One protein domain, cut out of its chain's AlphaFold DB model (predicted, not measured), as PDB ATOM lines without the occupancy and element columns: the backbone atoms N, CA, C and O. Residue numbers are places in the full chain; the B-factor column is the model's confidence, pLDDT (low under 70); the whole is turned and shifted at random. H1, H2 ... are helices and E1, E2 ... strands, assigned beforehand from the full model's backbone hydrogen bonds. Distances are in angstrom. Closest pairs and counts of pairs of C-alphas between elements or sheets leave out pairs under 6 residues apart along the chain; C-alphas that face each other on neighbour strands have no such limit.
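AT A GLANCE: This is residues 2 to 61, 244 to 249 and 260 to 269 of the 780 residues of an uncharacterized protein of Methylobacterium sp. Leaf93 (UniProt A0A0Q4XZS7). A long helix, H2, joins two small ends: H1 folds back over its first part as a helical hairpin, and beyond its last residues a small unit holds H3 packed beside a sheet of two short strands, E1 and E2. H4, a short piece after two cuts, only just reaches the side of H2. The printed part has 76 residues, with four named helices and two named strands in the order H1 H2 E1 H3 E2 H4; the sheet is parallel, E1 beside E2, and the class is mostly helix. The whole is loose, with a radius of gyration of the C-alphas of 14.6 A and spans of 44 by 31 by 27 A.

HOW THE PARTS SIT: H1, residues 2 to 8, and H2, residues 11 to 28, form a helical hairpin: they touch and run opposite ways at a shallow tilt of 9 degrees. H2 touches H1 with its residues 11 to 18 alone; the closest C-alphas of the two helices, those of Ala 5 and Met 14, are 5.2 A apart. E1, residues 34 to 36, and E2, residues 54 to 56, are parallel neighbours, with N 36 and O 55 at 2.9 A, within hydrogen-bond range. With H3, residues 39 to 48, they make a strand-helix-strand unit, two parallel strands with a helix between them in the chain, and its crossover is right-handed. The closest C-alphas of H3 and E2, of Val 42 and Ala 54, are 5.4 A apart. H2 and H3 are close but not clearly touching, about perpendicular at 86 degrees, with the closest C-alphas, of Arg 25 and Ile 48, 8.0 A apart. H4, residues 260 to 265, only just touches H2, with 3 pairs of C-alphas within 8 A; H2 touches H4 with its residues 23 to 27 alone, and the closest C-alphas of the two helices are those of Leu 23 and Met 265, 7.6 A apart. In H1, H2, H3 and H4 every O i to N i+4 pair is within hydrogen-bond range.

IN THESE COORDINATES: H1 begins at C-alpha 2, (-16.529, 5.230, -48.673), and is 10.0 A long. H2 is 25.9 A long and ends at C-alpha 28, (-8.541, -4.801, -34.279). E1 is 6.7 A, H3 14.1 A, E2 7.0 A and H4 8.9 A long, and H4 ends at C-alpha 265, (-16.445, -13.026, -39.897).

THE WHOLE: The C-alphas of Gly 9 and Pro 247, the two farthest apart, are 44.6 A apart. Residues 62 to 243 and 250 to 259 are not printed; the gaps between C-alphas are 17.5 A from 61 to 244 and 24.6 A from 249 to 260. The links printed whole are tight, and the link from E2 to H4 runs across the cut. The mean pLDDT of the printed part is 71.5, and 27 residues are under 70, among them 7 to 16 and 260 to 269.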
ATOM      1  N   ARG A   2     -15.951   3.906 -49.038       73.00
ATOM      2  CA  ARG A   2     -16.529   5.230 -48.673       73.00
ATOM      3  C   ARG A   2     -16.281   6.355 -49.689       73.00
ATOM      4  O   ARG A   2     -17.235   6.908 -50.212       73.00
ATOM      5  N   ARG A   3     -15.019   6.624 -50.049       67.31
ATOM      6  CA  ARG A   3     -14.674   7.651 -51.059       67.31
ATOM      7  C   ARG A   3     -15.317   7.410 -52.426       67.31
ATOM      8  O   ARG A   3     -15.645   8.354 -53.127       67.31
ATOM      9  N   GLU A   4     -15.463   6.152 -52.825       64.38
ATOM     10  CA  GLU A   4     -16.099   5.798 -54.094       64.38
ATOM     11  C   GLU A   4     -17.606   6.046 -54.021       64.38
ATOM     12  O   GLU A   4     -18.144   6.686 -54.912       64.38
ATOM     13  N   ALA A   5     -18.251   5.666 -52.916       71.06
ATOM     14  CA  ALA A   5     -19.659   5.950 -52.659       71.06
ATOM     15  C   ALA A   5     -19.953   7.460 -52.605       71.06
ATOM     16  O   ALA A   5     -20.976   7.908 -53.111       71.06
ATOM     17  N   GLU A   6     -19.045   8.257 -52.033       70.62
ATOM     18  CA  GLU A   6     -19.129   9.725 -52.016       70.62
ATOM     19  C   GLU A   6     -19.022  10.328 -53.423       70.62
ATOM     20  O   GLU A   6     -19.723  11.287 -53.738       70.62
ATOM     21  N   LEU A   7     -18.161   9.763 -54.274       61.88
ATOM     22  CA  LEU A   7     -17.964  10.228 -55.649       61.88
ATOM     23  C   LEU A   7     -19.100   9.805 -56.587       61.88
ATOM     24  O   LEU A   7     -19.439  10.554 -57.500       61.88
ATOM     25  N   THR A   8     -19.672   8.615 -56.395       57.94
ATOM     26  CA  THR A   8     -20.707   8.053 -57.278       57.94
ATOM     27  C   THR A   8     -22.131   8.296 -56.785       57.94
ATOM     28  O   THR A   8     -23.072   8.168 -57.565       57.94
ATOM     29  N   GLY A   9     -22.310   8.646 -55.508       65.88
ATOM     30  CA  GLY A   9     -23.619   8.735 -54.859       65.88
ATOM     31  C   GLY A   9     -24.252   7.374 -54.540       65.88
ATOM     32  O   GLY A   9     -25.444   7.317 -54.236       65.88
ATOM     33  N   ASP A  10     -23.493   6.276 -54.618       67.62
ATOM     34  CA  ASP A  10     -24.005   4.923 -54.389       67.62
ATOM     35  C   ASP A  10     -24.240   4.645 -52.893       67.62
ATOM     36  O   ASP A  10     -23.321   4.398 -52.104       67.62
ATOM     37  N   THR A  11     -25.512   4.641 -52.499       55.06
ATOM     38  CA  THR A  11     -25.943   4.398 -51.116       55.06
ATOM     39  C   THR A  11     -25.699   2.963 -50.647       55.06
ATOM     40  O   THR A  11     -25.508   2.740 -49.449       55.06
ATOM     41  N   ARG A  12     -25.645   1.980 -51.557       57.31
ATOM     42  CA  ARG A  12     -25.327   0.585 -51.214       57.31
ATOM     43  C   ARG A  12     -23.850   0.447 -50.882       57.31
ATOM     44  O   ARG A  12     -23.509  -0.220 -49.905       57.31
ATOM     45  N   LEU A  13     -22.993   1.119 -51.648       56.28
ATOM     46  CA  LEU A  13     -21.552   1.137 -51.422       56.28
ATOM     47  C   LEU A  13     -21.179   1.906 -50.144       56.28
ATOM     48  O   LEU A  13     -20.253   1.506 -49.435       56.28
ATOM     49  N   MET A  14     -21.938   2.955 -49.804       68.50
ATOM     50  CA  MET A  14     -21.818   3.641 -48.513       68.50
ATOM     51  C   MET A  14     -22.142   2.687 -47.356       68.50
ATOM     52  O   MET A  14     -21.312   2.487 -46.471       68.50
ATOM     53  N   ALA A  15     -23.291   2.003 -47.417       55.44
ATOM     54  CA  ALA A  15     -23.682   1.029 -46.398       55.44
ATOM     55  C   ALA A  15     -22.698  -0.156 -46.300       55.44
ATOM     56  O   ALA A  15     -22.456  -0.672 -45.210       55.44
ATOM     57  N   ALA A  16     -22.114  -0.595 -47.421       58.12
ATOM     58  CA  ALA A  16     -21.054  -1.604 -47.432       58.12
ATOM     59  C   ALA A  16     -19.784  -1.107 -46.730       58.12
ATOM     60  O   ALA A  16     -19.176  -1.855 -45.965       58.12
ATOM     61  N   SER A  17     -19.422   0.163 -46.925       71.12
ATOM     62  CA  SER A  17     -18.286   0.765 -46.232       71.12
ATOM     63  C   SER A  17     -18.486   0.829 -44.720       71.12
ATOM     64  O   SER A  17     -17.536   0.575 -43.984       71.12
ATOM     65  N   ASP A  18     -19.695   1.148 -44.255       70.12
ATOM     66  CA  ASP A  18     -20.002   1.206 -42.821       70.12
ATOM     67  C   ASP A  18     -19.942  -0.187 -42.177       70.12
ATOM     68  O   ASP A  18     -19.402  -0.348 -41.083       70.12
ATOM     69  N   ARG A  19     -20.427  -1.220 -42.883       67.62
ATOM     70  CA  ARG A  19     -20.290  -2.619 -42.440       67.62
ATOM     71  C   ARG A  19     -18.828  -3.055 -42.362       67.62
ATOM     72  O   ARG A  19     -18.454  -3.706 -41.391       67.62
ATOM     73  N   MET A  20     -18.010  -2.677 -43.347       75.69
ATOM     74  CA  MET A  20     -16.580  -2.991 -43.338       75.69
ATOM     75  C   MET A  20     -15.863  -2.318 -42.163       75.69
ATOM     76  O   MET A  20     -15.099  -2.974 -41.468       75.69
ATOM     77  N   GLU A  21     -16.162  -1.047 -41.877       78.81
ATOM     78  CA  GLU A  21     -15.572  -0.343 -40.730       78.81
ATOM     79  C   GLU A  21     -15.917  -1.043 -39.400       78.81
ATOM     80  O   GLU A  21     -15.056  -1.216 -38.536       78.81
ATOM     81  N   LEU A  22     -17.165  -1.501 -39.230       72.38
ATOM     82  CA  LEU A  22     -17.569  -2.271 -38.048       72.38
ATOM     83  C   LEU A  22     -16.803  -3.595 -37.929       72.38
ATOM     84  O   LEU A  22     -16.398  -3.966 -36.822       72.38
ATOM     85  N   LEU A  23     -16.577  -4.280 -39.053       73.69
ATOM     86  CA  LEU A  23     -15.803  -5.517 -39.099       73.69
ATOM     87  C   LEU A  23     -14.342  -5.269 -38.707       73.69
ATOM     88  O   LEU A  23     -13.857  -5.908 -37.773       73.69
ATOM     89  N   GLU A  24     -13.674  -4.311 -39.354       80.56
ATOM     90  CA  GLU A  24     -12.276  -3.955 -39.085       80.56
ATOM     91  C   GLU A  24     -12.071  -3.619 -37.604       80.56
ATOM     92  O   GLU A  24     -11.201  -4.192 -36.947       80.56
ATOM     93  N   ARG A  25     -12.957  -2.802 -37.020       84.06
ATOM     94  CA  ARG A  25     -12.918  -2.471 -35.587       84.06
ATOM     95  C   ARG A  25     -13.127  -3.677 -34.679       84.06
ATOM     96  O   ARG A  25     -12.596  -3.699 -33.569       84.06
ATOM     97  N   SER A  26     -13.927  -4.660 -35.088       78.50
ATOM     98  CA  SER A  26     -14.123  -5.876 -34.291       78.50
ATOM     99  C   SER A  26     -12.865  -6.749 -34.289       78.50
ATOM    100  O   SER A  26     -12.503  -7.287 -33.244       78.50
ATOM    101  N   LEU A  27     -12.155  -6.817 -35.419       79.06
ATOM    102  CA  LEU A  27     -10.896  -7.545 -35.551       79.06
ATOM    103  C   LEU A  27      -9.769  -6.854 -34.796       79.06
ATOM    104  O   LEU A  27      -9.074  -7.505 -34.021       79.06
ATOM    105  N   TRP A  28      -9.626  -5.535 -34.929       88.06
ATOM    106  CA  TRP A  28      -8.541  -4.801 -34.279       88.06
ATOM    107  C   TRP A  28      -8.469  -5.010 -32.769       88.06
ATOM    108  O   TRP A  28      -7.382  -5.067 -32.202       88.06
ATOM    109  N   ARG A  29      -9.623  -5.160 -32.112       81.00
ATOM    110  CA  ARG A  29      -9.703  -5.357 -30.659       81.00
ATOM    111  C   ARG A  29      -9.254  -6.748 -30.203       81.00
ATOM    112  O   ARG A  29      -8.966  -6.921 -29.024       81.00
ATOM    113  N   GLN A  30      -9.199  -7.726 -31.104       78.38
ATOM    114  CA  GLN A  30      -8.838  -9.110 -30.779       78.38
ATOM    115  C   GLN A  30      -7.329  -9.359 -30.824       78.38
ATOM    116  O   GLN A  30      -6.840 -10.291 -30.184       78.38
ATOM    117  N   PHE A  31      -6.582  -8.525 -31.550       79.69
ATOM    118  CA  PHE A  31      -5.152  -8.717 -31.765       79.69
ATOM    119  C   PHE A  31      -4.308  -7.797 -30.882       79.69
ATOM    120  O   PHE A  31      -4.679  -6.669 -30.567       79.69
ATOM    121  N   ASN A  32      -3.143  -8.303 -30.473       80.56
ATOM    122  CA  ASN A  32      -2.173  -7.565 -29.665       80.56
ATOM    123  C   ASN A  32      -1.453  -6.462 -30.458       80.56
ATOM    124  O   ASN A  32      -1.085  -5.439 -29.885       80.56
ATOM    125  N   VAL A  33      -1.256  -6.684 -31.756       85.62
ATOM    126  CA  VAL A  33      -0.717  -5.715 -32.712       85.62
ATOM    127  C   VAL A  33      -1.480  -5.895 -34.020       85.62
ATOM    128  O   VAL A  33      -1.643  -7.026 -34.480       85.62
ATOM    129  N   VAL A  34      -1.942  -4.804 -34.625       89.94
ATOM    130  CA  VAL A  34      -2.529  -4.802 -35.970       89.94
ATOM    131  C   VAL A  34      -1.529  -4.183 -36.931       89.94
ATOM    132  O   VAL A  34      -1.131  -3.029 -36.778       89.94
ATOM    133  N   ILE A  35      -1.108  -4.960 -37.920       90.06
ATOM    134  CA  ILE A  35      -0.038  -4.566 -38.826       90.06
ATOM    135  C   ILE A  35      -0.621  -4.028 -40.133       90.06
ATOM    136  O   ILE A  35      -1.450  -4.674 -40.766       90.06
ATOM    137  N   TYR A  36      -0.132  -2.863 -40.547       90.38
ATOM    138  CA  TYR A  36      -0.464  -2.206 -41.809       90.38
ATOM    139  C   TYR A  36       0.784  -1.943 -42.645       90.38
ATOM    140  O   TYR A  36       1.905  -2.018 -42.149       90.38
ATOM    141  N   LEU A  37       0.601  -1.618 -43.923       88.06
ATOM    142  CA  LEU A  37       1.720  -1.370 -44.837       88.06
ATOM    143  C   LEU A  37       2.145   0.103 -44.872       88.06
ATOM    144  O   LEU A  37       3.142   0.439 -45.507       88.06
ATOM    145  N   SER A  38       1.387   0.987 -44.219       84.81
ATOM    146  CA  SER A  38       1.666   2.420 -44.192       84.81
ATOM    147  C   SER A  38       1.299   3.077 -42.862       84.81
ATOM    148  O   SER A  38       0.336   2.704 -42.193       84.81
ATOM    149  N   GLU A  39       2.043   4.123 -42.501       85.62
ATOM    150  CA  GLU A  39       1.741   4.969 -41.335       85.62
ATOM    151  C   GLU A  39       0.408   5.719 -41.473       85.62
ATOM    152  O   GLU A  39      -0.228   6.071 -40.481       85.62
ATOM    153  N   GLU A  40      -0.040   5.963 -42.704       83.25
ATOM    154  CA  GLU A  40      -1.329   6.594 -42.992       83.25
ATOM    155  C   GLU A  40      -2.493   5.697 -42.552       83.25
ATOM    156  O   GLU A  40      -3.431   6.174 -41.913       83.25
ATOM    157  N   GLU A  41      -2.408   4.395 -42.838       86.69
ATOM    158  CA  GLU A  41      -3.388   3.401 -42.390       86.69
ATOM    159  C   GLU A  41      -3.356   3.243 -40.869       86.69
ATOM    160  O   GLU A  41      -4.404   3.290 -40.231       86.69
ATOM    161  N   VAL A  42      -2.163   3.176 -40.268       89.00
ATOM    162  CA  VAL A  42      -2.005   3.157 -38.802       89.00
ATOM    163  C   VAL A  42      -2.636   4.389 -38.158       89.00
ATOM    164  O   VAL A  42      -3.346   4.278 -37.160       89.00
ATOM    165  N   SER A  43      -2.414   5.571 -38.733       87.94
ATOM    166  CA  SER A  43      -2.988   6.824 -38.240       87.94
ATOM    167  C   SER A  43      -4.512   6.831 -38.355       87.94
ATOM    168  O   SER A  43      -5.194   7.318 -37.454       87.94
ATOM    169  N   LEU A  44      -5.061   6.267 -39.436       87.19
ATOM    170  CA  LEU A  44      -6.502   6.112 -39.615       87.19
ATOM    171  C   LEU A  44      -7.088   5.150 -38.575       87.19
ATOM    172  O   LEU A  44      -8.070   5.498 -37.922       87.19
ATOM    173  N   VAL A  45      -6.456   3.995 -38.361       89.31
ATOM    174  CA  VAL A  45      -6.872   3.012 -37.350       89.31
ATOM    175  C   VAL A  45      -6.841   3.624 -35.957       89.31
ATOM    176  O   VAL A  45      -7.844   3.577 -35.257       89.31
ATOM    177  N   ARG A  46      -5.747   4.294 -35.576       87.25
ATOM    178  CA  ARG A  46      -5.631   4.979 -34.276       87.25
ATOM    179  C   ARG A  46      -6.635   6.123 -34.117       87.25
ATOM    180  O   ARG A  46      -7.027   6.437 -32.998       87.25
ATOM    181  N   LYS A  47      -7.073   6.753 -35.212       89.00
ATOM    182  CA  LYS A  47      -8.138   7.766 -35.181       89.00
ATOM    183  C   LYS A  47      -9.518   7.142 -34.958       89.00
ATOM    184  O   LYS A  47     -10.334   7.733 -34.258       89.00
ATOM    185  N   ILE A  48      -9.784   5.989 -35.571       89.00
ATOM    186  CA  ILE A  48     -11.069   5.282 -35.469       89.00
ATOM    187  C   ILE A  48     -11.179   4.541 -34.127       89.00
ATOM    188  O   ILE A  48     -12.232   4.561 -33.492       89.00
ATOM    189  N   GLU A  49     -10.094   3.910 -33.679       87.75
ATOM    190  CA  GLU A  49     -10.029   3.105 -32.463       87.75
ATOM    191  C   GLU A  49      -8.695   3.353 -31.717       87.75
ATOM    192  O   GLU A  49      -7.740   2.590 -31.862       87.75
ATOM    193  N   PRO A  50      -8.609   4.410 -30.883       86.50
ATOM    194  CA  PRO A  50      -7.357   4.835 -30.239       86.50
ATOM    195  C   PRO A  50      -6.694   3.801 -29.323       86.50
ATOM    196  O   PRO A  50      -5.502   3.900 -29.054       86.50
ATOM    197  N   ALA A  51      -7.463   2.828 -28.827       80.50
ATOM    198  CA  ALA A  51      -6.973   1.764 -27.953       80.50
ATOM    199  C   ALA A  51      -6.283   0.615 -28.714       80.50
ATOM    200  O   ALA A  51      -5.730  -0.285 -28.085       80.50
ATOM    201  N   VAL A  52      -6.338   0.610 -30.050       84.81
ATOM    202  CA  VAL A  52      -5.711  -0.425 -30.877       84.81
ATOM    203  C   VAL A  52      -4.235  -0.122 -31.047       84.81
ATOM    204  O   VAL A  52      -3.844   0.942 -31.533       84.81
ATOM    205  N   ASN A  53      -3.408  -1.112 -30.723       85.62
ATOM    206  CA  ASN A  53      -1.999  -1.070 -31.056       85.62
ATOM    207  C   ASN A  53      -1.805  -1.403 -32.542       85.62
ATOM    208  O   ASN A  53      -1.676  -2.562 -32.924       85.62
ATOM    209  N   ALA A  54      -1.838  -0.378 -33.390       90.50
ATOM    210  CA  ALA A  54      -1.526  -0.510 -34.808       90.50
ATOM    211  C   ALA A  54      -0.068  -0.118 -35.083       90.50
ATOM    212  O   ALA A  54       0.406   0.890 -34.550       90.50
ATOM    213  N   ALA A  55       0.619  -0.871 -35.940       90.44
ATOM    214  CA  ALA A  55       1.994  -0.615 -36.356       90.44
ATOM    215  C   ALA A  55       2.130  -0.743 -37.877       90.44
ATOM    216  O   ALA A  55       1.446  -1.557 -38.500       90.44
ATOM    217  N   SER A  56       3.003   0.064 -38.481       90.25
ATOM    218  CA  SER A  56       3.298  -0.050 -39.907       90.25
ATOM    219  C   SER A  56       4.547  -0.902 -40.105       90.25
ATOM    220  O   SER A  56       5.516  -0.791 -39.350       90.25
ATOM    221  N   ILE A  57       4.523  -1.760 -41.119       91.56
ATOM    222  CA  ILE A  57       5.697  -2.491 -41.589       91.56
ATOM    223  C   ILE A  57       5.962  -2.154 -43.049       91.56
ATOM    224  O   ILE A  57       5.066  -1.791 -43.812       91.56
ATOM    225  N   VAL A  58       7.206  -2.343 -43.464       89.00
ATOM    226  CA  VAL A  58       7.571  -2.260 -44.875       89.00
ATOM    227  C   VAL A  58       6.996  -3.481 -45.597       89.00
ATOM    228  O   VAL A  58       7.422  -4.605 -45.352       89.00
ATOM    229  N   GLY A  59       6.051  -3.271 -46.515       83.38
ATOM    230  CA  GLY A  59       5.360  -4.352 -47.238       83.38
ATOM    231  C   GLY A  59       6.150  -5.035 -48.362       83.38
ATOM    232  O   GLY A  59       5.667  -6.004 -48.940       83.38
ATOM    233  N   PHE A  60       7.351  -4.549 -48.693       89.69
ATOM    234  CA  PHE A  60       8.164  -5.066 -49.799       89.69
ATOM    235  C   PHE A  60       9.601  -5.340 -49.347       89.69
ATOM    236  O   PHE A  60      10.273  -4.441 -48.851       89.69
ATOM    237  N   ALA A  61      10.076  -6.571 -49.554       90.75
ATOM    238  CA  ALA A  61      11.437  -7.006 -49.240       90.75
ATOM    239  C   ALA A  61      12.213  -7.289 -50.530       90.75
ATOM    240  O   ALA A  61      12.292  -8.420 -51.009       90.75
ATOM    241  N   ILE A 244       6.771  -5.725 -33.356       81.38
ATOM    242  CA  ILE A 244       6.494  -6.832 -32.427       81.38
ATOM    243  C   ILE A 244       7.149  -6.607 -31.050       81.38
ATOM    244  O   ILE A 244       6.625  -7.083 -30.047       81.38
ATOM    245  N   GLU A 245       8.272  -5.887 -30.986       71.25
ATOM    246  CA  GLU A 245       9.080  -5.703 -29.770       71.25
ATOM    247  C   GLU A 245       8.758  -4.425 -28.973       71.25
ATOM    248  O   GLU A 245       9.392  -4.210 -27.942       71.25
ATOM    249  N   ASP A 246       7.809  -3.579 -29.400       60.94
ATOM    250  CA  ASP A 246       7.464  -2.334 -28.688       60.94
ATOM    251  C   ASP A 246       6.895  -2.624 -27.272       60.94
ATOM    252  O   ASP A 246       5.755  -3.093 -27.153       60.94
ATOM    253  N   PRO A 247       7.659  -2.378 -26.181       45.78
ATOM    254  CA  PRO A 247       7.295  -2.793 -24.821       45.78
ATOM    255  C   PRO A 247       6.187  -1.941 -24.189       45.78
ATOM    256  O   PRO A 247       5.629  -2.342 -23.166       45.78
ATOM    257  N   ASP A 248       5.859  -0.786 -24.780       49.00
ATOM    258  CA  ASP A 248       4.814   0.132 -24.303       49.00
ATOM    259  C   ASP A 248       3.414  -0.214 -24.858       49.00
ATOM    260  O   ASP A 248       2.433   0.499 -24.618       49.00
ATOM    261  N   ALA A 249       3.287  -1.339 -25.571       51.03
ATOM    262  CA  ALA A 249       2.022  -1.893 -26.034       51.03
ATOM    263  C   ALA A 249       1.163  -2.382 -24.853       51.03
ATOM    264  O   ALA A 249       1.176  -3.559 -24.483       51.03
ATOM    265  N   SER A 260     -16.007 -16.690 -31.279       35.81
ATOM    266  CA  SER A 260     -17.299 -16.046 -31.570       35.81
ATOM    267  C   SER A 260     -17.219 -15.013 -32.703       35.81
ATOM    268  O   SER A 260     -18.163 -14.841 -33.475       35.81
ATOM    269  N   ALA A 261     -16.069 -14.352 -32.856       34.28
ATOM    270  CA  ALA A 261     -15.862 -13.354 -33.899       34.28
ATOM    271  C   ALA A 261     -15.460 -13.980 -35.243       34.28
ATOM    272  O   ALA A 261     -15.869 -13.470 -36.282       34.28
ATOM    273  N   ARG A 262     -14.748 -15.119 -35.244       33.19
ATOM    274  CA  ARG A 262     -14.472 -15.912 -36.459       33.19
ATOM    275  C   ARG A 262     -15.762 -16.437 -37.100       33.19
ATOM    276  O   ARG A 262     -15.892 -16.398 -38.320       33.19
ATOM    277  N   GLN A 263     -16.741 -16.824 -36.282       35.56
ATOM    278  CA  GLN A 263     -18.080 -17.221 -36.735       35.56
ATOM    279  C   GLN A 263     -18.904 -16.043 -37.288       35.56
ATOM    280  O   GLN A 263     -19.663 -16.224 -38.235       35.56
ATOM    281  N   ALA A 264     -18.715 -14.821 -36.774       34.75
ATOM    282  CA  ALA A 264     -19.322 -13.613 -37.349       34.75
ATOM    283  C   ALA A 264     -18.610 -13.126 -38.635       34.75
ATOM    284  O   ALA A 264     -19.235 -12.528 -39.509       34.75
ATOM    285  N   MET A 265     -17.307 -13.403 -38.766       34.06
ATOM    286  CA  MET A 265     -16.445 -13.026 -39.897       34.06
ATOM    287  C   MET A 265     -16.704 -13.877 -41.155       34.06
ATOM    288  O   MET A 265     -16.591 -13.378 -42.274       34.06
ATOM    289  N   LEU A 266     -17.133 -15.130 -40.979       33.16
ATOM    290  CA  LEU A 266     -17.556 -16.039 -42.053       33.16
ATOM    291  C   LEU A 266     -18.965 -15.736 -42.612       33.16
ATOM    292  O   LEU A 266     -19.504 -16.518 -43.379       33.16
ATOM    293  N   ALA A 267     -19.589 -14.608 -42.269       37.22
ATOM    294  CA  ALA A 267     -20.940 -14.289 -42.739       37.22
ATOM    295  C   ALA A 267     -21.007 -13.179 -43.813       37.22
ATOM    296  O   ALA A 267     -22.102 -12.874 -44.279       37.22
ATOM    297  N   LEU A 268     -19.889 -12.523 -44.191       33.41
ATOM    298  CA  LEU A 268     -19.951 -11.197 -44.854       33.41
ATOM    299  C   LEU A 268     -19.040 -10.945 -46.092       33.41
ATOM    300  O   LEU A 268     -18.960  -9.801 -46.537       33.41
ATOM    301  N   ASN A 269     -18.400 -11.960 -46.690       30.59
ATOM    302  CA  ASN A 269     -17.652 -11.845 -47.969       30.59
ATOM    303  C   ASN A 269     -18.517 -12.211 -49.193       30.59
ATOM    304  O   ASN A 269     -19.436 -13.005 -49.044       30.59
TER     305      ASN A 269